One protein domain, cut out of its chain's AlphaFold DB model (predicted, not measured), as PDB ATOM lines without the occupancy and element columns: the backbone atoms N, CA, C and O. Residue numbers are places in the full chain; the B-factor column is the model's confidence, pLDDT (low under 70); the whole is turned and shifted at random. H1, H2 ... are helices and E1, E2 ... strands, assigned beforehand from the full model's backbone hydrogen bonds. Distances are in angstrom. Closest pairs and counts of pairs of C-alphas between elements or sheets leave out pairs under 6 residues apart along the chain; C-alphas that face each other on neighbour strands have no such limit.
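This is residues 3 to 69 of the 151 residues of the protein "Helix-hairpin-helix domain-containing protein" of Desulfobacterales bacterium (UniProt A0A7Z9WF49). A small sheet of three strands, built on the long hairpin E2 and E3 with the short strand E1 beside E2, stands next to a pair of short helices, H1 and H2, that run opposite ways and only graze the sheet. The E2 and E3 hairpin lies along the longest axis, and two long links without named elements, residues 6 to 20 and 38 to 49, make up much of the rest. The printed part has 67 residues, with two named helices and three named strands in the order E1, H1, H2, E2, E3; the sheet runs E1, E2, E3 and is mixed. The class is mixed, helices and strands, though under half of the residues, 30 of 67, are in named elements. The whole is compact, with a radius of gyration of the C-alphas of 11.2 A, and elongated in outline, spanning 35 by 22 by 19 A.

In the sheet, E2, residues 50 to 56, is the inner strand, and E1, residues 3 to 5, and E3, residues 62 to 68, are its edge strands. E2 and E3 are antiparallel, with 158 degrees between their directions, and form a hairpin. C-alphas 53 and 65, which face each other, are 5.0 A apart; N 53 and O 65, at 2.8 A, and N 65 and O 53, at 2.9 A, are within hydrogen-bond range. E1 and E2 are parallel, with 32 degrees between their directions. C-alphas 4 and 53, which face each other, are 5.0 A apart; N 4 and O 52, at 2.9 A, and N 54 and O 4, at 2.8 A, are within hydrogen-bond range. E1 and E3 are apart. H1, residues 21 to 27, is on the sheet but only grazes it, with its residues 21 to 27. H2, residues 32 to 37, is also on the sheet and only grazes it, with its residues 33 to 37. The closest C-alphas of H2 and E3, those of Phe 34 and Met 62, are 6.2 A apart. H1 and H2 only just touch, with 3 pairs of C-alphas within 8 A, the closest being those of Phe 22 and Ile 35 at 6.7 A. They run opposite ways at a shallow tilt of 18 degrees and form a helical hairpin. E1, H1 with H2, and E2 make a strand-helix-strand unit, two parallel neighbour strands with helices between them in the chain, and its crossover is left-handed. In H1 every O i to N i+4 pair is within hydrogen-bond range; in H2, 1 of 2 is.

E2 spans 19.7 A from C-alpha 50 at (51.155, 32.022, 54.761) to C-alpha 56, and E3 spans 19.9 A from C-alpha 62 to C-alpha 68 at (53.980, 28.231, 56.226). E1 begins at C-alpha 3, at (53.253, 34.834, 46.982), and measures 7.3 A. H1, from Leu 21 to Gln 27, measures 10.1 A, and H2, from Gln 32 to Lys 37, measures 8.6 A.

The two C-alphas farthest apart are those of Gln 16, in the link from E1 to H1, and Gln 59, in the link from E2 to E3, at 35.7 A. The first and last printed C-alphas, those of Ile 3 and Met 69, are 9.7 A apart. The printed part has no cut. The links E1 to H1, of 15 residues, and H2 to E2, of 12 residues, are long; H1 to H2 and E2 to E3 are tight. The mean pLDDT of the printed part is 87.9, and residues 39 to 43 are under 70.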
ATOM      1  N   ILE A   3      53.857  35.406  48.190       96.31
ATOM      2  CA  ILE A   3      53.253  34.834  46.982       96.31
ATOM      3  C   ILE A   3      54.380  34.636  45.978       96.31
ATOM      4  O   ILE A   3      55.166  35.550  45.738       96.31
ATOM      5  N   LYS A   4      54.513  33.434  45.423       96.31
ATOM      6  CA  LYS A   4      55.620  33.083  44.527       96.31
ATOM      7  C   LYS A   4      55.211  32.052  43.488       96.31
ATOM      8  O   LYS A   4      54.118  31.498  43.554       96.31
ATOM      9  N   GLY A   5      56.141  31.734  42.597       94.62
ATOM     10  CA  GLY A   5      55.958  30.750  41.541       94.62
ATOM     11  C   GLY A   5      55.862  31.431  40.186       94.62
ATOM     12  O   GLY A   5      56.543  32.428  39.960       94.62
ATOM     13  N   ASP A   6      55.042  30.881  39.303       92.88
ATOM     14  CA  ASP A   6      55.010  31.255  37.888       92.88
ATOM     15  C   ASP A   6      54.091  32.469  37.679       92.88
ATOM     16  O   ASP A   6      53.036  32.364  37.070       92.88
ATOM     17  N   ILE A   7      54.450  33.609  38.272       93.06
ATOM     18  CA  ILE A   7      53.641  34.838  38.309       93.06
ATOM     19  C   ILE A   7      54.498  36.067  38.020       93.06
ATOM     20  O   ILE A   7      55.701  36.059  38.275       93.06
ATOM     21  N   ASP A   8      53.866  37.148  37.565       90.62
ATOM     22  CA  ASP A   8      54.570  38.378  37.182       90.62
ATOM     23  C   ASP A   8      55.231  39.080  38.371       90.62
ATOM     24  O   ASP A   8      56.305  39.669  38.246       90.62
ATOM     25  N   LYS A   9      54.570  39.049  39.536       93.81
ATOM     26  CA  LYS A   9      55.005  39.771  40.737       93.81
ATOM     27  C   LYS A   9      55.139  38.817  41.927       93.81
ATOM     28  O   LYS A   9      54.287  38.805  42.813       93.81
ATOM     29  N   PRO A  10      56.188  37.986  42.001       96.00
ATOM     30  CA  PRO A  10      56.469  37.234  43.214       96.00
ATOM     31  C   PRO A  10      57.018  38.164  44.304       96.00
ATOM     32  O   PRO A  10      57.746  39.114  44.018       96.00
ATOM     33  N   GLY A  11      56.708  37.886  45.568       95.44
ATOM     34  CA  GLY A  11      57.260  38.643  46.686       95.44
ATOM     35  C   GLY A  11      56.453  38.573  47.974       95.44
ATOM     36  O   GLY A  11      55.570  37.730  48.160       95.44
ATOM     37  N   LEU A  12      56.792  39.484  48.884       95.62
ATOM     38  CA  LEU A  12      56.067  39.699  50.127       95.62
ATOM     39  C   LEU A  12      54.948  40.714  49.920       95.62
ATOM     40  O   LEU A  12      55.161  41.785  49.359       95.62
ATOM     41  N   TYR A  13      53.777  40.385  50.450       95.06
ATOM     42  CA  TYR A  13      52.580  41.212  50.389       95.06
ATOM     43  C   TYR A  13      52.058  41.498  51.793       95.06
ATOM     44  O   TYR A  13      51.906  40.583  52.617       95.06
ATOM     45  N   CYS A  14      51.774  42.769  52.055       92.44
ATOM     46  CA  CYS A  14      51.258  43.270  53.324       92.44
ATOM     47  C   CYS A  14      49.851  43.826  53.119       92.44
ATOM     48  O   CYS A  14      49.602  44.575  52.180       92.44
ATOM     49  N   PHE A  15      48.947  43.481  54.031       92.31
ATOM     50  CA  PHE A  15      47.551  43.897  53.989       92.31
ATOM     51  C   PHE A  15      47.168  44.494  55.339       92.31
ATOM     52  O   PHE A  15      47.651  44.044  56.376       92.31
ATOM     53  N   GLN A  16      46.294  45.502  55.324       90.50
ATOM     54  CA  GLN A  16      45.809  46.160  56.544       90.50
ATOM     55  C   GLN A  16      44.856  45.271  57.359       90.50
ATOM     56  O   GLN A  16      44.716  45.450  58.565       90.50
ATOM     57  N   ARG A  17      44.217  44.301  56.698       91.62
ATOM     58  CA  ARG A  17      43.372  43.258  57.286       91.62
ATOM     59  C   ARG A  17      43.707  41.908  56.649       91.62
ATOM     60  O   ARG A  17      44.280  41.914  55.558       91.62
ATOM     61  N   PRO A  18      43.332  40.771  57.263       90.12
ATOM     62  CA  PRO A  18      43.368  39.481  56.579       90.12
ATOM     63  C   PRO A  18      42.652  39.583  55.217       90.12
ATOM     64  O   PRO A  18      41.468  39.942  55.191       90.12
ATOM     65  N   PRO A  19      43.358  39.377  54.091       92.44
ATOM     66  CA  PRO A  19      42.757  39.492  52.771       92.44
ATOM     67  C   PRO A  19      42.093  38.178  52.371       92.44
ATOM     68  O   PRO A  19      42.421  37.107  52.892       92.44
ATOM     69  N   THR A  20      41.198  38.245  51.395       90.62
ATOM     70  CA  THR A  20      40.731  37.039  50.708       90.62
ATOM     71  C   THR A  20      41.817  36.513  49.767       90.62
ATOM     72  O   THR A  20      42.743  37.233  49.377       90.62
ATOM     73  N   LEU A  21      41.706  35.248  49.360       89.31
ATOM     74  CA  LEU A  21      42.578  34.688  48.329       89.31
ATOM     75  C   LEU A  21      42.516  35.487  47.019       89.31
ATOM     76  O   LEU A  21      43.551  35.728  46.400       89.31
ATOM     77  N   PHE A  22      41.318  35.927  46.629       89.88
ATOM     78  CA  PHE A  22      41.106  36.728  45.428       89.88
ATOM     79  C   PHE A  22      41.875  38.055  45.494       89.88
ATOM     80  O   PHE A  22      42.630  38.377  44.578       89.88
ATOM     81  N   GLU A  23      41.757  38.789  46.607       91.81
ATOM     82  CA  GLU A  23      42.480  40.049  46.826       91.81
ATOM     83  C   GLU A  23      44.001  39.850  46.760       91.81
ATOM     84  O   GLU A  23      44.712  40.641  46.133       91.81
ATOM     85  N   ALA A  24      44.504  38.777  47.376       93.25
ATOM     86  CA  ALA A  24      45.930  38.481  47.410       93.25
ATOM     87  C   ALA A  24      46.501  38.135  46.025       93.25
ATOM     88  O   ALA A  24      47.524  38.691  45.621       93.25
ATOM     89  N   LEU A  25      45.835  37.251  45.276       92.88
ATOM     90  CA  LEU A  25      46.270  36.861  43.931       92.88
ATOM     91  C   LEU A  25      46.119  38.006  42.918       92.88
ATOM     92  O   LEU A  25      46.972  38.156  42.042       92.88
ATOM     93  N   GLY A  26      45.098  38.854  43.079       92.19
ATOM     94  CA  GLY A  26      44.929  40.067  42.280       92.19
ATOM     95  C   GLY A  26      46.098  41.045  42.441       92.19
ATOM     96  O   GLY A  26      46.627  41.535  41.444       92.19
ATOM     97  N   GLN A  27      46.583  41.276  43.671       93.31
ATOM     98  CA  GLN A  27      47.779  42.109  43.888       93.31
ATOM     99  C   GLN A  27      49.045  41.529  43.240       93.31
ATOM    100  O   GLN A  27      49.905  42.286  42.786       93.31
ATOM    101  N   ALA A  28      49.137  40.200  43.155       94.38
ATOM    102  CA  ALA A  28      50.232  39.495  42.493       94.38
ATOM    103  C   ALA A  28      50.108  39.423  40.957       94.38
ATOM    104  O   ALA A  28      50.944  38.796  40.306       94.38
ATOM    105  N   ASN A  29      49.102  40.092  40.380       93.44
ATOM    106  CA  ASN A  29      48.796  40.117  38.949       93.44
ATOM    107  C   ASN A  29      48.466  38.739  38.349       93.44
ATOM    108  O   ASN A  29      48.731  38.484  37.177       93.44
ATOM    109  N   VAL A  30      47.887  37.833  39.141       91.19
ATOM    110  CA  VAL A  30      47.374  36.563  38.611       91.19
ATOM    111  C   VAL A  30      46.111  36.845  37.787       91.19
ATOM    112  O   VAL A  30      45.203  37.504  38.301       91.19
ATOM    113  N   PRO A  31      45.995  36.360  36.532       89.12
ATOM    114  CA  PRO A  31      44.841  36.694  35.705       89.12
ATOM    115  C   PRO A  31      43.536  36.142  36.289       89.12
ATOM    116  O   PRO A  31      43.433  34.954  36.608       89.12
ATOM    117  N   GLN A  32      42.518  37.002  36.371       85.94
ATOM    118  CA  GLN A  32      41.241  36.740  37.047       85.94
ATOM    119  C   GLN A  32      40.561  35.435  36.600       85.94
ATOM    120  O   GLN A  32      40.094  34.668  37.439       85.94
ATOM    121  N   GLN A  33      40.609  35.124  35.301       86.56
ATOM    122  CA  GLN A  33      40.039  33.898  34.727       86.56
ATOM    123  C   GLN A  33      40.576  32.598  35.358       86.56
ATOM    124  O   GLN A  33      39.899  31.572  35.325       86.56
ATOM    125  N   PHE A  34      41.797  32.608  35.906       86.56
ATOM    126  CA  PHE A  34      42.362  31.454  36.609       86.56
ATOM    127  C   PHE A  34      41.906  31.396  38.065       86.56
ATOM    128  O   PHE A  34      41.700  30.304  38.587       86.56
ATOM    129  N   ILE A  35      41.720  32.551  38.705       82.12
ATOM    130  CA  ILE A  35      41.275  32.658  40.099       82.12
ATOM    131  C   ILE A  35      39.821  32.185  40.223       82.12
ATOM    132  O   ILE A  35      39.517  31.359  41.079       82.12
ATOM    133  N   GLU A  36      38.945  32.638  39.322       77.50
ATOM    134  CA  GLU A  36      37.520  32.269  39.296       77.50
ATOM    135  C   GLU A  36      37.315  30.768  39.053       77.50
ATOM    136  O   GLU A  36      36.487  30.123  39.696       77.50
ATOM    137  N   LYS A  37      38.118  30.180  38.156       75.00
ATOM    138  CA  LYS A  37      38.092  28.738  37.874       75.00
ATOM    139  C   LYS A  37      38.612  27.888  39.029       75.00
ATOM    140  O   LYS A  37      38.238  26.723  39.122       75.00
ATOM    141  N   TRP A  38      39.453  28.442  39.901       72.12
ATOM    142  CA  TRP A  38      40.034  27.718  41.035       72.12
ATOM    143  C   TRP A  38      39.035  27.517  42.190       72.12
ATOM    144  O   TRP A  38      39.437  27.222  43.306       72.12
ATOM    145  N   GLY A  39      37.722  27.677  41.972       59.72
ATOM    146  CA  GLY A  39      36.711  27.438  43.009       59.72
ATOM    147  C   GLY A  39      36.917  28.289  44.266       59.72
ATOM    148  O   GLY A  39      36.360  27.965  45.317       59.72
ATOM    149  N   ALA A  40      37.720  29.360  44.172       56.44
ATOM    150  CA  ALA A  40      37.924  30.325  45.234       56.44
ATOM    151  C   ALA A  40      36.584  31.011  45.471       56.44
ATOM    152  O   ALA A  40      36.276  32.027  44.854       56.44
ATOM    153  N   SER A  41      35.770  30.462  46.369       54.28
ATOM    154  CA  SER A  41      34.737  31.275  46.987       54.28
ATOM    155  C   SER A  41      35.428  32.517  47.553       54.28
ATOM    156  O   SER A  41      36.526  32.413  48.114       54.28
ATOM    157  N   GLU A  42      34.786  33.675  47.450       61.25
ATOM    158  CA  GLU A  42      35.255  34.944  48.028       61.25
ATOM    159  C   GLU A  42      35.538  34.853  49.550       61.25
ATOM    160  O   GLU A  42      36.088  35.774  50.143       61.25
ATOM    161  N   ASN A  43      35.242  33.710  50.180       68.31
ATOM    162  CA  ASN A  43      35.305  33.455  51.612       68.31
ATOM    163  C   ASN A  43      36.615  32.816  52.113       68.31
ATOM    164  O   ASN A  43      36.735  32.587  53.317       68.31
ATOM    165  N   TYR A  44      37.604  32.512  51.257       83.56
ATOM    166  CA  TYR A  44      38.891  31.996  51.756       83.56
ATOM    167  C   TYR A  44      39.764  33.137  52.296       83.56
ATOM    168  O   TYR A  44      40.504  33.785  51.551       83.56
ATOM    169  N   ILE A  45      39.657  33.395  53.601       87.75
ATOM    170  CA  ILE A  45      40.428  34.424  54.308       87.75
ATOM    171  C   ILE A  45      41.824  33.888  54.640       87.75
ATOM    172  O   ILE A  45      41.981  32.890  55.345       87.75
ATOM    173  N   LEU A  46      42.853  34.587  54.170       89.25
ATOM    174  CA  LEU A  46      44.244  34.204  54.366       89.25
ATOM    175  C   LEU A  46      44.780  34.697  55.710       89.25
ATOM    176  O   LEU A  46      44.707  35.881  56.045       89.25
ATOM    177  N   LYS A  47      45.399  33.781  56.457       87.12
ATOM    178  CA  LYS A  47      46.081  34.097  57.715       87.12
ATOM    179  C   LYS A  47      47.469  34.704  57.478       87.12
ATOM    180  O   LYS A  47      48.105  34.530  56.434       87.12
ATOM    181  N   THR A  48      47.972  35.401  58.492       90.44
ATOM    182  CA  THR A  48      49.346  35.919  58.528       90.44
ATOM    183  C   THR A  48      50.367  34.780  58.464       90.44
ATOM    184  O   THR A  48      50.156  33.701  59.005       90.44
ATOM    185  N   GLY A  49      51.504  35.020  57.804       90.56
ATOM    186  CA  GLY A  49      52.591  34.039  57.730       90.56
ATOM    187  C   GLY A  49      52.348  32.872  56.767       90.56
ATOM    188  O   GLY A  49      53.075  31.884  56.838       90.56
ATOM    189  N   VAL A  50      51.373  32.980  55.857       92.06
ATOM    190  CA  VAL A  50      51.155  32.022  54.761       92.06
ATOM    191  C   VAL A  50      52.057  32.339  53.564       92.06
ATOM    192  O   VAL A  50      52.355  33.503  53.274       92.06
ATOM    193  N   THR A  51      52.482  31.283  52.874       94.81
ATOM    194  CA  THR A  51      53.072  31.321  51.535       94.81
ATOM    195  C   THR A  51      52.153  30.642  50.536       94.81
ATOM    196  O   THR A  51      51.773  29.490  50.744       94.81
ATOM    197  N   ILE A  52      51.873  31.323  49.430       94.38
ATOM    198  CA  ILE A  52      51.125  30.795  48.291       94.38
ATOM    199  C   ILE A  52      52.113  30.551  47.153       94.38
ATOM    200  O   ILE A  52      52.786  31.472  46.694       94.38
ATOM    201  N   SER A  53      52.223  29.303  46.709       95.69
ATOM    202  CA  SER A  53      52.974  28.957  45.502       95.69
ATOM    203  C   SER A  53      51.998  28.721  44.360       95.69
ATOM    204  O   SER A  53      51.163  27.823  44.444       95.69
ATOM    205  N   VAL A  54      52.116  29.531  43.314       94.88
ATOM    206  CA  VAL A  54      51.302  29.475  42.102       94.88
ATOM    207  C   VAL A  54      52.077  28.727  41.025       94.88
ATOM    208  O   VAL A  54      53.238  29.041  40.753       94.88
ATOM    209  N   LYS A  55      51.449  27.725  40.414       94.06
ATOM    210  CA  LYS A  55      52.006  26.975  39.285       94.06
ATOM    211  C   LYS A  55      50.982  26.863  38.171       94.06
ATOM    212  O   LYS A  55      49.842  26.481  38.433       94.06
ATOM    213  N   PHE A  56      51.398  27.153  36.945       91.19
ATOM    214  CA  PHE A  56      50.584  26.931  35.754       91.19
ATOM    215  C   PHE A  56      51.012  25.626  35.088       91.19
ATOM    216  O   PHE A  56      52.201  25.349  34.959       91.19
ATOM    217  N   SER A  57      50.041  24.794  34.722       87.81
ATOM    218  CA  SER A  57      50.289  23.584  33.942       87.81
ATOM    219  C   SER A  57      50.276  23.893  32.446       87.81
ATOM    220  O   SER A  57      49.611  24.833  32.002       87.81
ATOM    221  N   ASP A  58      50.912  23.029  31.653       86.00
ATOM    222  CA  ASP A  58      50.872  23.097  30.185       86.00
ATOM    223  C   ASP A  58      49.445  22.959  29.622       86.00
ATOM    224  O   ASP A  58      49.160  23.370  28.501       86.00
ATOM    225  N   GLN A  59      48.519  22.409  30.416       82.44
ATOM    226  CA  GLN A  59      47.100  22.271  30.079       82.44
ATOM    227  C   GLN A  59      46.284  23.540  30.384       82.44
ATOM    228  O   GLN A  59      45.058  23.528  30.275       82.44
ATOM    229  N   GLY A  60      46.934  24.635  30.790       83.31
ATOM    230  CA  GLY A  60      46.264  25.899  31.088       83.31
ATOM    231  C   GLY A  60      45.451  25.861  32.383       83.31
ATOM    232  O   GLY A  60      44.433  26.546  32.491       83.31
ATOM    233  N   THR A  61      45.872  25.064  33.371       85.38
ATOM    234  CA  THR A  61      45.276  25.055  34.717       85.38
ATOM    235  C   THR A  61      46.228  25.656  35.744       85.38
ATOM    236  O   THR A  61      47.443  25.490  35.658       85.38
ATOM    237  N   MET A  62      45.673  26.366  36.729       89.25
ATOM    238  CA  MET A  62      46.429  26.930  37.846       89.25
ATOM    239  C   MET A  62      46.317  26.013  39.065       89.25
ATOM    240  O   MET A  62      45.218  25.637  39.466       89.25
ATOM    241  N   ASN A  63      47.453  25.705  39.680       89.94
ATOM    242  CA  ASN A  63      47.540  24.992  40.945       89.94
ATOM    243  C   ASN A  63      48.098  25.928  42.015       89.94
ATOM    244  O   ASN A  63      49.127  26.579  41.808       89.94
ATOM    245  N   LEU A  64      47.434  25.964  43.168       90.94
ATOM    246  CA  LEU A  64      47.884  26.707  44.336       90.94
ATOM    247  C   LEU A  64      48.342  25.731  45.409       90.94
ATOM    248  O   LEU A  64      47.647  24.769  45.732       90.94
ATOM    249  N   ARG A  65      49.507  26.006  45.990       91.25
ATOM    250  CA  ARG A  65      49.983  25.324  47.190       91.25
ATOM    251  C   ARG A  65      50.154  26.324  48.316       91.25
ATOM    252  O   ARG A  65      50.951  27.258  48.203       91.25
ATOM    253  N   PHE A  66      49.470  26.066  49.420       90.50
ATOM    254  CA  PHE A  66      49.616  26.816  50.658       90.50
ATOM    255  C   PHE A  66      50.664  26.148  51.548       90.50
ATOM    256  O   PHE A  66      50.824  24.926  51.567       90.50
ATOM    257  N   SER A  67      51.452  26.963  52.236       90.56
ATOM    258  CA  SER A  67      52.470  26.505  53.183       90.56
ATOM    259  C   SER A  67      52.759  27.587  54.219       90.56
ATOM    260  O   SER A  67      52.392  28.748  54.029       90.56
ATOM    261  N   SER A  68      53.440  27.227  55.309       89.31
ATOM    262  CA  SER A  68      53.980  28.231  56.226       89.31
ATOM    263  C   SER A  68      55.113  28.988  55.543       89.31
ATOM    264  O   SER A  68      55.978  28.398  54.893       89.31
ATOM    265  N   MET A  69      55.124  30.301  55.726       92.31
ATOM    266  CA  MET A  69      56.255  31.148  55.384       92.31
ATOM    267  C   MET A  69      57.518  30.671  56.090       92.31
ATOM    268  O   MET A  69      57.476  30.236  57.244       92.31
TER     269      MET A  69